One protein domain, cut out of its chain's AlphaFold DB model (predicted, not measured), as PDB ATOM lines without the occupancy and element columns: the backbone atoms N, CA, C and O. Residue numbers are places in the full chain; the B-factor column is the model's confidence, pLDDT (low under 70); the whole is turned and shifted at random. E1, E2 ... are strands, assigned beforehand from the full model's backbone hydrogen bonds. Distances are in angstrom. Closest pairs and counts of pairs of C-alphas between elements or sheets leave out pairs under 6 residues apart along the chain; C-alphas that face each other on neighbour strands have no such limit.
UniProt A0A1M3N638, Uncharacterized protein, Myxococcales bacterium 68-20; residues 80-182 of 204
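What this domain is: This is residues 80 to 182 of the 204 residues of an uncharacterized protein of Myxococcales bacterium 68-20 (UniProt A0A1M3N638). With little regular structure, the domain is two small lobes end to end: the loops of residues 80 to 109 with hairpin E1 and E2, then the antiparallel sheet E3 - E4 - E5, with residues 130 to 141 looped between. The printed part has 103 residues and five named strands, E1 to E5 in order; the class is all strand, with 28 residues in named elements. It is compact, radius of gyration of the C-alphas 13.2 A, spanning 37 by 26 by 19 A.

How they stand to each other: E1, residues 110 to 114, and E2, residues 120 to 125, form an antiparallel hairpin at 160 degrees; N 111 and O 124 are 2.9 A apart, within hydrogen-bond range. E3, residues 150 to 153, is apart from both. E3, E4, residues 167 to 172, and E5, residues 175 to 181, form a meander, two successive antiparallel hairpins; N 152 and O 169, and N 170 and O 178, are 2.8 A apart.

Where its parts are: E1, 12.6 A long, begins at C-alpha 110 (-26.737, -20.011, 3.032). E2 measures 13.9 A, E3 10.4 A, E4 16.1 A. E5, 18.3 A, ends at C-alpha 181 (-20.634, -6.338, 20.861).

The domain as a whole: The farthest C-alphas, Gly 117 and Pro 148, are 38.6 A apart. The printed part has no cut. Links E2 to E3 and E3 to E4 are long. Residues 116 to 117 have pLDDT under 70.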
ATOM      1  N   GLY A  80     -21.256 -16.623  -9.252       92.06
ATOM      2  CA  GLY A  80     -21.246 -15.470 -10.164       92.06
ATOM      3  C   GLY A  80     -22.614 -14.800 -10.368       92.06
ATOM      4  O   GLY A  80     -22.671 -13.651 -10.806       92.06
ATOM      5  N   ALA A  81     -23.711 -15.488 -10.030       92.75
ATOM      6  CA  ALA A  81     -25.067 -14.943 -10.080       92.75
ATOM      7  C   ALA A  81     -25.456 -14.161  -8.810       92.75
ATOM      8  O   ALA A  81     -26.491 -13.494  -8.802       92.75
ATOM      9  N   VAL A  82     -24.646 -14.218  -7.747       94.88
ATOM     10  CA  VAL A  82     -24.891 -13.489  -6.496       94.88
ATOM     11  C   VAL A  82     -24.140 -12.163  -6.524       94.88
ATOM     12  O   VAL A  82     -22.908 -12.128  -6.589       94.88
ATOM     13  N   ASP A  83     -24.889 -11.063  -6.480       94.31
ATOM     14  CA  ASP A  83     -24.325  -9.723  -6.338       94.31
ATOM     15  C   ASP A  83     -24.150  -9.363  -4.865       94.31
ATOM     16  O   ASP A  83     -25.110  -9.354  -4.097       94.31
ATOM     17  N   CYS A  84     -22.919  -9.057  -4.481       93.31
ATOM     18  CA  CYS A  84     -22.569  -8.675  -3.125       93.31
ATOM     19  C   CYS A  84     -22.902  -7.217  -2.807       93.31
ATOM     20  O   CYS A  84     -22.824  -6.848  -1.643       93.31
ATOM     21  N   ASN A  85     -23.246  -6.371  -3.788       92.25
ATOM     22  CA  ASN A  85     -23.622  -4.967  -3.574       92.25
ATOM     23  C   ASN A  85     -22.656  -4.206  -2.638       92.25
ATOM     24  O   ASN A  85     -23.064  -3.430  -1.775       92.25
ATOM     25  N   GLY A  86     -21.350  -4.461  -2.787       89.75
ATOM     26  CA  GLY A  86     -20.289  -3.838  -1.989       89.75
ATOM     27  C   GLY A  86     -20.035  -4.460  -0.609       89.75
ATOM     28  O   GLY A  86     -19.173  -3.956   0.114       89.75
ATOM     29  N   GLN A  87     -20.728  -5.542  -0.241       90.88
ATOM     30  CA  GLN A  87     -20.430  -6.308   0.970       90.88
ATOM     31  C   GLN A  87     -19.039  -6.934   0.889       90.88
ATOM     32  O   GLN A  87     -18.669  -7.528  -0.121       90.88
ATOM     33  N   LYS A  88     -18.278  -6.802   1.976       91.25
ATOM     34  CA  LYS A  88     -16.926  -7.371   2.122       91.25
ATOM     35  C   LYS A  88     -16.858  -8.477   3.171       91.25
ATOM     36  O   LYS A  88     -15.840  -9.146   3.286       91.25
ATOM     37  N   LEU A  89     -17.919  -8.617   3.956       92.12
ATOM     38  CA  LEU A  89     -18.024  -9.583   5.034       92.12
ATOM     39  C   LEU A  89     -18.842 -10.782   4.566       92.12
ATOM     40  O   LEU A  89     -19.680 -10.663   3.666       92.12
ATOM     41  N   ALA A  90     -18.619 -11.929   5.202       95.25
ATOM     42  CA  ALA A  90     -19.550 -13.035   5.072       95.25
ATOM     43  C   ALA A  90     -20.933 -12.561   5.546       95.25
ATOM     44  O   ALA A  90     -21.039 -11.890   6.570       95.25
ATOM     45  N   THR A  91     -21.968 -12.816   4.752       96.44
ATOM     46  CA  THR A  91     -23.320 -12.299   4.985       96.44
ATOM     47  C   THR A  91     -24.329 -13.410   4.723       96.44
ATOM     48  O   THR A  91     -24.252 -14.099   3.705       96.44
ATOM     49  N   CYS A  92     -25.302 -13.583   5.609       97.56
ATOM     50  CA  CYS A  92     -26.388 -14.528   5.414       97.56
ATOM     51  C   CYS A  92     -27.202 -14.169   4.176       97.56
ATOM     52  O   CYS A  92     -27.619 -13.024   4.002       97.56
ATOM     53  N   ALA A  93     -27.517 -15.160   3.348       97.62
ATOM     54  CA  ALA A  93     -28.276 -14.966   2.119       97.62
ATOM     55  C   ALA A  93     -29.679 -14.378   2.363       97.62
ATOM     56  O   ALA A  93     -30.230 -13.707   1.490       97.62
ATOM     57  N   LYS A  94     -30.268 -14.550   3.553       96.94
ATOM     58  CA  LYS A  94     -31.528 -13.891   3.952       96.94
ATOM     59  C   LYS A  94     -31.423 -12.367   4.080       96.94
ATOM     60  O   LYS A  94     -32.451 -11.698   4.132       96.94
ATOM     61  N   ASN A  95     -30.210 -11.811   4.133       95.69
ATOM     62  CA  ASN A  95     -29.999 -10.370   4.197       95.69
ATOM     63  C   ASN A  95     -30.560  -9.695   2.925       95.69
ATOM     64  O   ASN A  95     -30.296 -10.164   1.810       95.69
ATOM     65  N   PRO A  96     -31.322  -8.592   3.059       94.44
ATOM     66  CA  PRO A  96     -31.937  -7.902   1.925       94.44
ATOM     67  C   PRO A  96     -30.929  -7.277   0.951       94.44
ATOM     68  O   PRO A  96     -31.322  -6.886  -0.146       94.44
ATOM     69  N   VAL A  97     -29.641  -7.204   1.308       92.38
ATOM     70  CA  VAL A  97     -28.578  -6.779   0.389       92.38
ATOM     71  C   VAL A  97     -28.495  -7.662  -0.856       92.38
ATOM     72  O   VAL A  97     -28.135  -7.177  -1.923       92.38
ATOM     73  N   PHE A  98     -28.880  -8.935  -0.763       93.75
ATOM     74  CA  PHE A  98     -28.968  -9.824  -1.917       93.75
ATOM     75  C   PHE A  98     -30.348  -9.682  -2.570       93.75
ATOM     76  O   PHE A  98     -31.278 -10.439  -2.280       93.75
ATOM     77  N   THR A  99     -30.502  -8.693  -3.449       90.69
ATOM     78  CA  THR A  99     -31.775  -8.392  -4.135       90.69
ATOM     79  C   THR A  99     -32.239  -9.518  -5.063       90.69
ATOM     80  O   THR A  99     -33.438  -9.720  -5.240       90.69
ATOM     81  N   SER A 100     -31.301 -10.300  -5.599       90.38
ATOM     82  CA  SER A 100     -31.548 -11.537  -6.343       90.38
ATOM     83  C   SER A 100     -30.712 -12.677  -5.768       90.38
ATOM     84  O   SER A 100     -29.572 -12.462  -5.358       90.38
ATOM     85  N   TYR A 101     -31.257 -13.893  -5.766       95.06
ATOM     86  CA  TYR A 101     -30.536 -15.098  -5.356       95.06
ATOM     87  C   TYR A 101     -30.918 -16.274  -6.262       95.06
ATOM     88  O   TYR A 101     -32.077 -16.333  -6.684       95.06
ATOM     89  N   PRO A 102     -29.983 -17.183  -6.597       94.69
ATOM     90  CA  PRO A 102     -30.275 -18.348  -7.425       94.69
ATOM     91  C   PRO A 102     -31.449 -19.179  -6.877       94.69
ATOM     92  O   PRO A 102     -31.483 -19.431  -5.675       94.69
ATOM     93  N   PRO A 103     -32.381 -19.661  -7.727       90.75
ATOM     94  CA  PRO A 103     -33.524 -20.466  -7.275       90.75
ATOM     95  C   PRO A 103     -33.146 -21.786  -6.597       90.75
ATOM     96  O   PRO A 103     -33.927 -22.313  -5.816       90.75
ATOM     97  N   ALA A 104     -31.968 -22.327  -6.920       87.06
ATOM     98  CA  ALA A 104     -31.430 -23.538  -6.305       87.06
ATOM     99  C   ALA A 104     -30.784 -23.286  -4.930       87.06
ATOM    100  O   ALA A 104     -30.386 -24.241  -4.275       87.06
ATOM    101  N   GLY A 105     -30.637 -22.022  -4.518       91.62
ATOM    102  CA  GLY A 105     -30.039 -21.665  -3.238       91.62
ATOM    103  C   GLY A 105     -31.037 -21.637  -2.090       91.62
ATOM    104  O   GLY A 105     -32.230 -21.395  -2.287       91.62
ATOM    105  N   ASP A 106     -30.529 -21.821  -0.878       96.25
ATOM    106  CA  ASP A 106     -31.314 -21.811   0.347       96.25
ATOM    107  C   ASP A 106     -31.018 -20.543   1.142       96.25
ATOM    108  O   ASP A 106     -30.126 -20.472   1.985       96.25
ATOM    109  N   ARG A 107     -31.811 -19.496   0.905       96.38
ATOM    110  CA  ARG A 107     -31.562 -18.193   1.537       96.38
ATOM    111  C   ARG A 107     -31.565 -18.230   3.067       96.38
ATOM    112  O   ARG A 107     -30.955 -17.353   3.676       96.38
ATOM    113  N   ALA A 108     -32.275 -19.173   3.685       96.25
ATOM    114  CA  ALA A 108     -32.341 -19.271   5.140       96.25
ATOM    115  C   ALA A 108     -31.057 -19.872   5.730       96.25
ATOM    116  O   ALA A 108     -30.639 -19.481   6.826       96.25
ATOM    117  N   ASN A 109     -30.428 -20.777   4.980       97.31
ATOM    118  CA  ASN A 109     -29.299 -21.584   5.423       97.31
ATOM    119  C   ASN A 109     -27.960 -21.178   4.789       97.31
ATOM    120  O   ASN A 109     -26.912 -21.588   5.275       97.31
ATOM    121  N   ASP A 110     -27.958 -20.329   3.767       98.12
ATOM    122  CA  ASP A 110     -26.737 -20.011   3.032       98.12
ATOM    123  C   ASP A 110     -25.957 -18.844   3.651       98.12
ATOM    124  O   ASP A 110     -26.486 -17.747   3.865       98.12
ATOM    125  N   LEU A 111     -24.659 -19.061   3.873       97.88
ATOM    126  CA  LEU A 111     -23.681 -18.024   4.189       97.88
ATOM    127  C   LEU A 111     -22.900 -17.663   2.924       97.88
ATOM    128  O   LEU A 111     -22.173 -18.487   2.364       97.88
ATOM    129  N   VAL A 112     -23.032 -16.416   2.480       97.38
ATOM    130  CA  VAL A 112     -22.374 -15.900   1.278       97.38
ATOM    131  C   VAL A 112     -21.081 -15.204   1.676       97.38
ATOM    132  O   VAL A 112     -21.100 -14.245   2.443       97.38
ATOM    133  N   VAL A 113     -19.957 -15.641   1.119       95.56
ATOM    134  CA  VAL A 113     -18.670 -14.954   1.252       95.56
ATOM    135  C   VAL A 113     -18.444 -14.101   0.014       95.56
ATOM    136  O   VAL A 113     -18.411 -14.594  -1.118       95.56
ATOM    137  N   CYS A 114     -18.279 -12.807   0.247       91.81
ATOM    138  CA  CYS A 114     -18.001 -11.824  -0.783       91.81
ATOM    139  C   CYS A 114     -16.503 -11.522  -0.842       91.81
ATOM    140  O   CYS A 114     -15.831 -11.432   0.185       91.81
ATOM    141  N   SER A 115     -15.968 -11.351  -2.050       81.88
ATOM    142  CA  SER A 115     -14.641 -10.748  -2.218       81.88
ATOM    143  C   SER A 115     -14.741  -9.225  -2.197       81.88
ATOM    144  O   SER A 115     -15.831  -8.670  -2.258       81.88
ATOM    145  N   ALA A 116     -13.603  -8.528  -2.209       69.94
ATOM    146  CA  ALA A 116     -13.551  -7.072  -2.384       69.94
ATOM    147  C   ALA A 116     -14.137  -6.559  -3.728       69.94
ATOM    148  O   ALA A 116     -14.083  -5.358  -3.992       69.94
ATOM    149  N   GLY A 117     -14.672  -7.444  -4.579       67.00
ATOM    150  CA  GLY A 117     -15.460  -7.111  -5.765       67.00
ATOM    151  C   GLY A 117     -16.974  -7.113  -5.512       67.00
ATOM    152  O   GLY A 117     -17.451  -7.125  -4.384       67.00
ATOM    153  N   SER A 118     -17.757  -7.111  -6.593       85.12
ATOM    154  CA  SER A 118     -19.231  -7.093  -6.522       85.12
ATOM    155  C   SER A 118     -19.863  -8.487  -6.536       85.12
ATOM    156  O   SER A 118     -21.082  -8.588  -6.567       85.12
ATOM    157  N   LYS A 119     -19.081  -9.571  -6.558       91.69
ATOM    158  CA  LYS A 119     -19.596 -10.941  -6.711       91.69
ATOM    159  C   LYS A 119     -19.171 -11.842  -5.561       91.69
ATOM    160  O   LYS A 119     -18.076 -11.685  -5.009       91.69
ATOM    161  N   ALA A 120     -20.048 -12.788  -5.230       95.19
ATOM    162  CA  ALA A 120     -19.739 -13.824  -4.259       95.19
ATOM    163  C   ALA A 120     -18.591 -14.695  -4.778       95.19
ATOM    164  O   ALA A 120     -18.496 -14.987  -5.971       95.19
ATOM    165  N   THR A 121     -17.717 -15.114  -3.872       95.56
ATOM    166  CA  THR A 121     -16.646 -16.077  -4.160       95.56
ATOM    167  C   THR A 121     -16.934 -17.447  -3.588       95.56
ATOM    168  O   THR A 121     -16.324 -18.424  -4.009       95.56
ATOM    169  N   CYS A 122     -17.850 -17.530  -2.629       95.69
ATOM    170  CA  CYS A 122     -18.205 -18.771  -1.976       95.69
ATOM    171  C   CYS A 122     -19.608 -18.670  -1.381       95.69
ATOM    172  O   CYS A 122     -20.012 -17.617  -0.886       95.69
ATOM    173  N   VAL A 123     -20.333 -19.781  -1.423       97.38
ATOM    174  CA  VAL A 123     -21.560 -19.997  -0.661       97.38
ATOM    175  C   VAL A 123     -21.370 -21.267   0.153       97.38
ATOM    176  O   VAL A 123     -20.865 -22.263  -0.362       97.38
ATOM    177  N   ARG A 124     -21.717 -21.209   1.438       97.44
ATOM    178  CA  ARG A 124     -21.704 -22.352   2.354       97.44
ATOM    179  C   ARG A 124     -23.137 -22.651   2.771       97.44
ATOM    180  O   ARG A 124     -23.822 -21.740   3.229       97.44
ATOM    181  N   HIS A 125     -23.552 -23.907   2.660       97.19
ATOM    182  CA  HIS A 125     -24.862 -24.370   3.118       97.19
ATOM    183  C   HIS A 125     -24.783 -24.737   4.601       97.19
ATOM    184  O   HIS A 125     -24.277 -25.802   4.954       97.19
ATOM    185  N   CYS A 126     -25.223 -23.841   5.483       97.12
ATOM    186  CA  CYS A 126     -25.160 -24.056   6.923       97.12
ATOM    187  C   CYS A 126     -26.251 -25.050   7.366       97.12
ATOM    188  O   CYS A 126     -27.428 -24.806   7.110       97.12
ATOM    189  N   PRO A 127     -25.909 -26.142   8.073       94.94
ATOM    190  CA  PRO A 127     -26.870 -27.198   8.410       94.94
ATOM    191  C   PRO A 127     -27.976 -26.743   9.373       94.94
ATOM    192  O   PRO A 127     -29.052 -27.334   9.389       94.94
ATOM    193  N   SER A 128     -27.710 -25.698  10.156       94.88
ATOM    194  CA  SER A 128     -28.592 -25.198  11.216       94.88
ATOM    195  C   SER A 128     -29.051 -23.759  10.979       94.88
ATOM    196  O   SER A 128     -29.507 -23.096  11.904       94.88
ATOM    197  N   GLY A 129     -28.910 -23.254   9.753       96.31
ATOM    198  CA  GLY A 129     -29.191 -21.858   9.444       96.31
ATOM    199  C   GLY A 129     -27.958 -20.971   9.417       96.31
ATOM    200  O   GLY A 129     -26.875 -21.314   9.899       96.31
ATOM    201  N   CYS A 130     -28.146 -19.794   8.827       97.44
ATOM    202  CA  CYS A 130     -27.177 -18.716   8.903       97.44
ATOM    203  C   CYS A 130     -27.572 -17.710   9.996       97.44
ATOM    204  O   CYS A 130     -28.694 -17.172  10.005       97.44
ATOM    205  N   ALA A 131     -26.631 -17.452  10.901       97.00
ATOM    206  CA  ALA A 131     -26.755 -16.566  12.044       97.00
ATOM    207  C   ALA A 131     -26.257 -15.150  11.686       97.00
ATOM    208  O   ALA A 131     -25.066 -14.970  11.415       97.00
ATOM    209  N   PRO A 132     -27.148 -14.138  11.673       96.19
ATOM    210  CA  PRO A 132     -26.746 -12.764  11.446       96.19
ATOM    211  C   PRO A 132     -26.025 -12.223  12.682       96.19
ATOM    212  O   PRO A 132     -26.529 -12.335  13.804       96.19
ATOM    213  N   MET A 133     -24.871 -11.607  12.470       95.69
ATOM    214  CA  MET A 133     -24.056 -11.016  13.525       95.69
ATOM    215  C   MET A 133     -24.300  -9.503  13.620       95.69
ATOM    216  O   MET A 133     -24.909  -8.902  12.727       95.69
ATOM    217  N   PRO A 134     -23.894  -8.845  14.724       94.81
ATOM    218  CA  PRO A 134     -24.002  -7.395  14.836       94.81
ATOM    219  C   PRO A 134     -23.352  -6.675  13.650       94.81
ATOM    220  O   PRO A 134     -22.355  -7.130  13.093       94.81
ATOM    221  N   THR A 135     -23.891  -5.517  13.270       93.00
ATOM    222  CA  THR A 135     -23.363  -4.736  12.142       93.00
ATOM    223  C   THR A 135     -21.867  -4.458  12.301       93.00
ATOM    224  O   THR A 135     -21.421  -4.010  13.355       93.00
ATOM    225  N   GLY A 136     -21.103  -4.687  11.229       91.94
ATOM    226  CA  GLY A 136     -19.643  -4.548  11.218       91.94
ATOM    227  C   GLY A 136     -18.887  -5.854  11.475       91.94
ATOM    228  O   GLY A 136     -17.672  -5.874  11.307       91.94
ATOM    229  N   PHE A 137     -19.594  -6.932  11.812       94.75
ATOM    230  CA  PHE A 137     -19.046  -8.271  12.008       94.75
ATOM    231  C   PHE A 137     -19.551  -9.212  10.909       94.75
ATOM    232  O   PHE A 137     -20.672  -9.024  10.430       94.75
ATOM    233  N   PRO A 138     -18.744 -10.188  10.457       95.50
ATOM    234  CA  PRO A 138     -19.208 -11.174   9.493       95.50
ATOM    235  C   PRO A 138     -20.281 -12.070  10.112       95.50
ATOM    236  O   PRO A 138     -20.143 -12.519  11.248       95.50
ATOM    237  N   ASP A 139     -21.327 -12.342   9.339       96.88
ATOM    238  CA  ASP A 139     -22.296 -13.386   9.650       96.88
ATOM    239  C   ASP A 139     -21.610 -14.761   9.630       96.88
ATOM    240  O   ASP A 139     -20.543 -14.943   9.033       96.88
ATOM    241  N   GLN A 140     -22.234 -15.755  10.257       96.50
ATOM    242  CA  GLN A 140     -21.654 -17.091  10.382       96.50
ATOM    243  C   GLN A 140     -22.706 -18.195  10.275       96.50
ATOM    244  O   GLN A 140     -23.905 -17.949  10.402       96.50
ATOM    245  N   CYS A 141     -22.260 -19.430  10.036       97.69
ATOM    246  CA  CYS A 141     -23.144 -20.579  10.193       97.69
ATOM    247  C   CYS A 141     -23.535 -20.728  11.664       97.69
ATOM    248  O   CYS A 141     -22.698 -20.553  12.550       97.69
ATOM    249  N   ASP A 142     -24.802 -21.047  11.907       96.75
ATOM    250  CA  ASP A 142     -25.337 -21.170  13.256       96.75
ATOM    251  C   ASP A 142     -24.772 -22.415  13.952       96.75
ATOM    252  O   ASP A 142     -24.989 -23.547  13.513       96.75
ATOM    253  N   ASP A 143     -24.019 -22.192  15.027       95.31
ATOM    254  CA  ASP A 143     -23.404 -23.247  15.833       95.31
ATOM    255  C   ASP A 143     -24.173 -23.519  17.137       95.31
ATOM    256  O   ASP A 143     -23.677 -24.226  18.011       95.31
ATOM    257  N   CYS A 144     -25.379 -22.963  17.298       94.00
ATOM    258  CA  CYS A 144     -26.212 -23.203  18.477       94.00
ATOM    259  C   CYS A 144     -26.898 -24.577  18.469       94.00
ATOM    260  O   CYS A 144     -27.346 -25.044  19.518       94.00
ATOM    261  N   ALA A 145     -26.964 -25.261  17.326       93.19
ATOM    262  CA  ALA A 145     -27.597 -26.572  17.248       93.19
ATOM    263  C   ALA A 145     -26.846 -27.605  18.100       93.19
ATOM    264  O   ALA A 145     -25.652 -27.841  17.917       93.19
ATOM    265  N   GLY A 146     -27.565 -28.239  19.030       88.25
ATOM    266  CA  GLY A 146     -26.993 -29.193  19.985       88.25
ATOM    267  C   GLY A 146     -26.288 -28.548  21.181       88.25
ATOM    268  O   GLY A 146     -25.797 -29.274  22.045       88.25
ATOM    269  N   ARG A 147     -26.256 -27.212  21.271       89.06
ATOM    270  CA  ARG A 147     -25.788 -26.500  22.464       89.06
ATOM    271  C   ARG A 147     -26.946 -26.275  23.442       89.06
ATOM    272  O   ARG A 147     -28.078 -26.081  23.000       89.06
ATOM    273  N   PRO A 148     -26.676 -26.281  24.757       89.62
ATOM    274  CA  PRO A 148     -27.625 -25.776  25.738       89.62
ATOM    275  C   PRO A 148     -28.004 -24.318  25.458       89.62
ATOM    276  O   PRO A 148     -27.210 -23.547  24.918       89.62
ATOM    277  N   ASP A 149     -29.199 -23.925  25.885       89.88
ATOM    278  CA  ASP A 149     -29.582 -22.517  25.874       89.88
ATOM    279  C   ASP A 149     -28.652 -21.711  26.784       89.88
ATOM    280  O   ASP A 149     -28.315 -22.126  27.898       89.88
ATOM    281  N   GLY A 150     -28.241 -20.533  26.323       87.56
ATOM    282  CA  GLY A 150     -27.293 -19.719  27.065       87.56
ATOM    283  C   GLY A 150     -26.625 -18.643  26.231       87.56
ATOM    284  O   GLY A 150     -27.038 -18.330  25.113       87.56
ATOM    285  N   PHE A 151     -25.580 -18.059  26.807       89.06
ATOM    286  CA  PHE A 151     -24.740 -17.081  26.135       89.06
ATOM    287  C   PHE A 151     -23.350 -17.661  25.918       89.06
ATOM    288  O   PHE A 151     -22.843 -18.388  26.767       89.06
ATOM    289  N   TYR A 152     -22.748 -17.306  24.795       90.50
ATOM    290  CA  TYR A 152     -21.452 -17.782  24.337       90.50
ATOM    291  C   TYR A 152     -20.669 -16.606  23.780       90.50
ATOM    292  O   TYR A 152     -21.260 -15.667  23.245       90.50
ATOM    293  N   CYS A 153     -19.349 -16.645  23.858       92.56
ATOM    294  CA  CYS A 153     -18.541 -15.740  23.060       92.56
ATOM    295  C   CYS A 153     -18.382 -16.299  21.652       92.56
ATOM    296  O   CYS A 153     -18.383 -17.513  21.457       92.56
ATOM    297  N   GLY A 154     -18.201 -15.431  20.655       92.94
ATOM    298  CA  GLY A 154     -17.974 -15.878  19.280       92.94
ATOM    299  C   GLY A 154     -16.819 -16.877  19.188       92.94
ATOM    300  O   GLY A 154     -16.927 -17.862  18.469       92.94
ATOM    301  N   ARG A 155     -15.769 -16.712  20.005       92.50
ATOM    302  CA  ARG A 155     -14.639 -17.657  20.102       92.50
ATOM    303  C   ARG A 155     -15.018 -19.072  20.554       92.50
ATOM    304  O   ARG A 155     -14.279 -20.003  20.259       92.50
ATOM    305  N   ASP A 156     -16.138 -19.229  21.255       91.81
ATOM    306  CA  ASP A 156     -16.628 -20.523  21.747       91.81
ATOM    307  C   ASP A 156     -17.493 -21.240  20.701       91.81
ATOM    308  O   ASP A 156     -17.827 -22.421  20.860       91.81
ATOM    309  N   LEU A 157     -17.882 -20.525  19.641       92.19
ATOM    310  CA  LEU A 157     -18.675 -21.031  18.532       92.19
ATOM    311  C   LEU A 157     -17.747 -21.470  17.396       92.19
ATOM    312  O   LEU A 157     -16.845 -20.744  16.971       92.19
ATOM    313  N   ARG A 158     -17.971 -22.682  16.889       93.06
ATOM    314  CA  ARG A 158     -17.193 -23.249  15.787       93.06
ATOM    315  C   ARG A 158     -17.384 -22.392  14.542       93.06
ATOM    316  O   ARG A 158     -18.477 -21.920  14.257       93.06
ATOM    317  N   GLY A 159     -16.318 -22.211  13.771       89.94
ATOM    318  CA  GLY A 159     -16.379 -21.484  12.502       89.94
ATOM    319  C   GLY A 159     -16.623 -19.978  12.596       89.94
ATOM    320  O   GLY A 159     -16.740 -19.339  11.550       89.94
ATOM    321  N   SER A 160     -16.653 -19.413  13.802       92.00
ATOM    322  CA  SER A 160     -16.590 -17.971  14.007       92.00
ATOM    323  C   SER A 160     -15.304 -17.392  13.435       92.00
ATOM    324  O   SER A 160     -14.216 -17.947  13.614       92.00
ATOM    325  N   ALA A 161     -15.423 -16.251  12.764       91.81
ATOM    326  CA  ALA A 161     -14.261 -15.508  12.311       91.81
ATOM    327  C   ALA A 161     -13.566 -14.830  13.514       91.81
ATOM    328  O   ALA A 161     -14.249 -14.463  14.473       91.81
ATOM    329  N   PRO A 162     -12.236 -14.621  13.494       93.25
ATOM    330  CA  PRO A 162     -11.522 -13.966  14.594       93.25
ATOM    331  C   PRO A 162     -12.105 -12.605  14.993       93.25
ATOM    332  O   PRO A 162     -12.073 -12.225  16.160       93.25
ATOM    333  N   GLU A 163     -12.683 -11.882  14.035       92.69
ATOM    334  CA  GLU A 163     -13.343 -10.600  14.253       92.69
ATOM    335  C   GLU A 163     -14.569 -10.727  15.165       92.69
ATOM    336  O   GLU A 163     -14.889  -9.778  15.872       92.69
ATOM    337  N   THR A 164     -15.250 -11.879  15.199       93.69
ATOM    338  CA  THR A 164     -16.452 -12.094  16.023       93.69
ATOM    339  C   THR A 164     -16.149 -12.612  17.426       93.69
ATOM    340  O   THR A 164     -17.064 -12.746  18.236       93.69
ATOM    341  N   TYR A 165     -14.879 -12.856  17.767       93.38
ATOM    342  CA  TYR A 165     -14.494 -13.476  19.042       93.38
ATOM    343  C   TYR A 165     -14.931 -12.701  20.288       93.38
ATOM    344  O   TYR A 165     -15.108 -13.308  21.345       93.38
ATOM    345  N   ASP A 166     -15.132 -11.391  20.155       93.12
ATOM    346  CA  ASP A 166     -15.575 -10.494  21.223       93.12
ATOM    347  C   ASP A 166     -17.062 -10.095  21.117       93.12
ATOM    348  O   ASP A 166     -17.508  -9.092  21.688       93.12
ATOM    349  N   VAL A 167     -17.847 -10.877  20.375       93.31
ATOM    350  CA  VAL A 167     -19.307 -10.775  20.327       93.31
ATOM    351  C   VAL A 167     -19.908 -11.818  21.265       93.31
ATOM    352  O   VAL A 167     -19.597 -13.001  21.166       93.31
ATOM    353  N   ALA A 168     -20.799 -11.385  22.155       93.31
ATOM    354  CA  ALA A 168     -21.650 -12.271  22.936       93.31
ATOM    355  C   ALA A 168     -22.845 -12.718  22.088       93.31
ATOM    356  O   ALA A 168     -23.617 -11.880  21.625       93.31
ATOM    357  N   VAL A 169     -23.019 -14.021  21.918       92.81
ATOM    358  CA  VAL A 169     -24.092 -14.662  21.158       92.81
ATOM    359  C   VAL A 169     -25.024 -15.392  22.115       92.81
ATOM    360  O   VAL A 169     -24.569 -16.068  23.031       92.81
ATOM    361  N   GLN A 170     -26.331 -15.256  21.916       92.12
ATOM    362  CA  GLN A 170     -27.341 -16.019  22.639       92.12
ATOM    363  C   GLN A 170     -27.808 -17.204  21.794       92.12
ATOM    364  O   GLN A 170     -28.361 -16.992  20.711       92.12
ATOM    365  N   CYS A 171     -27.654 -18.413  22.328       92.94
ATOM    366  CA  CYS A 171     -28.306 -19.611  21.815       92.94
ATOM    367  C   CYS A 171     -29.616 -19.842  22.570       92.94
ATOM    368  O   CYS A 171     -29.637 -19.806  23.803       92.94
ATOM    369  N   LEU A 172     -30.699 -20.056  21.829       92.12
ATOM    370  CA  LEU A 172     -32.009 -20.412  22.366       92.12
ATOM    371  C   LEU A 172     -32.706 -21.369  21.395       92.12
ATOM    372  O   LEU A 172     -32.731 -21.098  20.193       92.12
ATOM    373  N   ASP A 173     -33.250 -22.471  21.907       93.25
ATOM    374  CA  ASP A 173     -33.941 -23.505  21.124       93.25
ATOM    375  C   ASP A 173     -33.082 -24.039  19.954       93.25
ATOM    376  O   ASP A 173     -33.573 -24.356  18.870       93.25
ATOM    377  N   GLY A 174     -31.762 -24.113  20.165       91.62
ATOM    378  CA  GLY A 174     -30.798 -24.590  19.172       91.62
ATOM    379  C   GLY A 174     -30.430 -23.591  18.067       91.62
ATOM    380  O   GLY A 174     -29.734 -23.983  17.132       91.62
ATOM    381  N   GLY A 175     -30.852 -22.326  18.162       94.50
ATOM    382  CA  GLY A 175     -30.523 -21.275  17.193       94.50
ATOM    383  C   GLY A 175     -29.915 -20.019  17.821       94.50
ATOM    384  O   GLY A 175     -30.166 -19.684  18.982       94.50
ATOM    385  N   THR A 176     -29.134 -19.288  17.033       94.81
ATOM    386  CA  THR A 176     -28.615 -17.967  17.377       94.81
ATOM    387  C   THR A 176     -29.740 -16.944  17.283       94.81
ATOM    388  O   THR A 176     -30.202 -16.598  16.193       94.81
ATOM    389  N   VAL A 177     -30.171 -16.408  18.426       91.88
ATOM    390  CA  VAL A 177     -31.280 -15.440  18.460       91.88
ATOM    391  C   VAL A 177     -30.809 -13.992  18.467       91.88
ATOM    392  O   VAL A 177     -31.499 -13.130  17.916       91.88
ATOM    393  N   ARG A 178     -29.667 -13.694  19.103       88.75
ATOM    394  CA  ARG A 178     -29.129 -12.330  19.257       88.75
ATOM    395  C   ARG A 178     -27.613 -12.331  19.431       88.75
ATOM    396  O   ARG A 178     -27.064 -13.243  20.040       88.75
ATOM    397  N   GLY A 179     -26.971 -11.255  18.977       91.19
ATOM    398  CA  GLY A 179     -25.567 -10.943  19.242       91.19
ATOM    399  C   GLY A 179     -25.408  -9.556  19.874       91.19
ATOM    400  O   GLY A 179     -26.198  -8.655  19.590       91.19
ATOM    401  N   SER A 180     -24.395  -9.362  20.718       92.06
ATOM    402  CA  SER A 180     -24.006  -8.061  21.271       92.06
ATOM    403  C   SER A 180     -22.498  -7.888  21.253       92.06
ATOM    404  O   SER A 180     -21.751  -8.795  21.600       92.06
ATOM    405  N   ILE A 181     -22.051  -6.691  20.900       93.50
ATOM    406  CA  ILE A 181     -20.634  -6.338  20.861       93.50
ATOM    407  C   ILE A 181     -20.163  -6.097  22.297       93.50
ATOM    408  O   ILE A 181     -20.692  -5.204  22.960       93.50
ATOM    409  N   CYS A 182     -19.178  -6.860  22.776       90.38
ATOM    410  CA  CYS A 182     -18.580  -6.613  24.090       90.38
ATOM    411  C   CYS A 182     -17.441  -5.588  24.033       90.38
ATOM    412  O   CYS A 182     -17.220  -4.857  24.995       90.38
TER     413      CYS A 182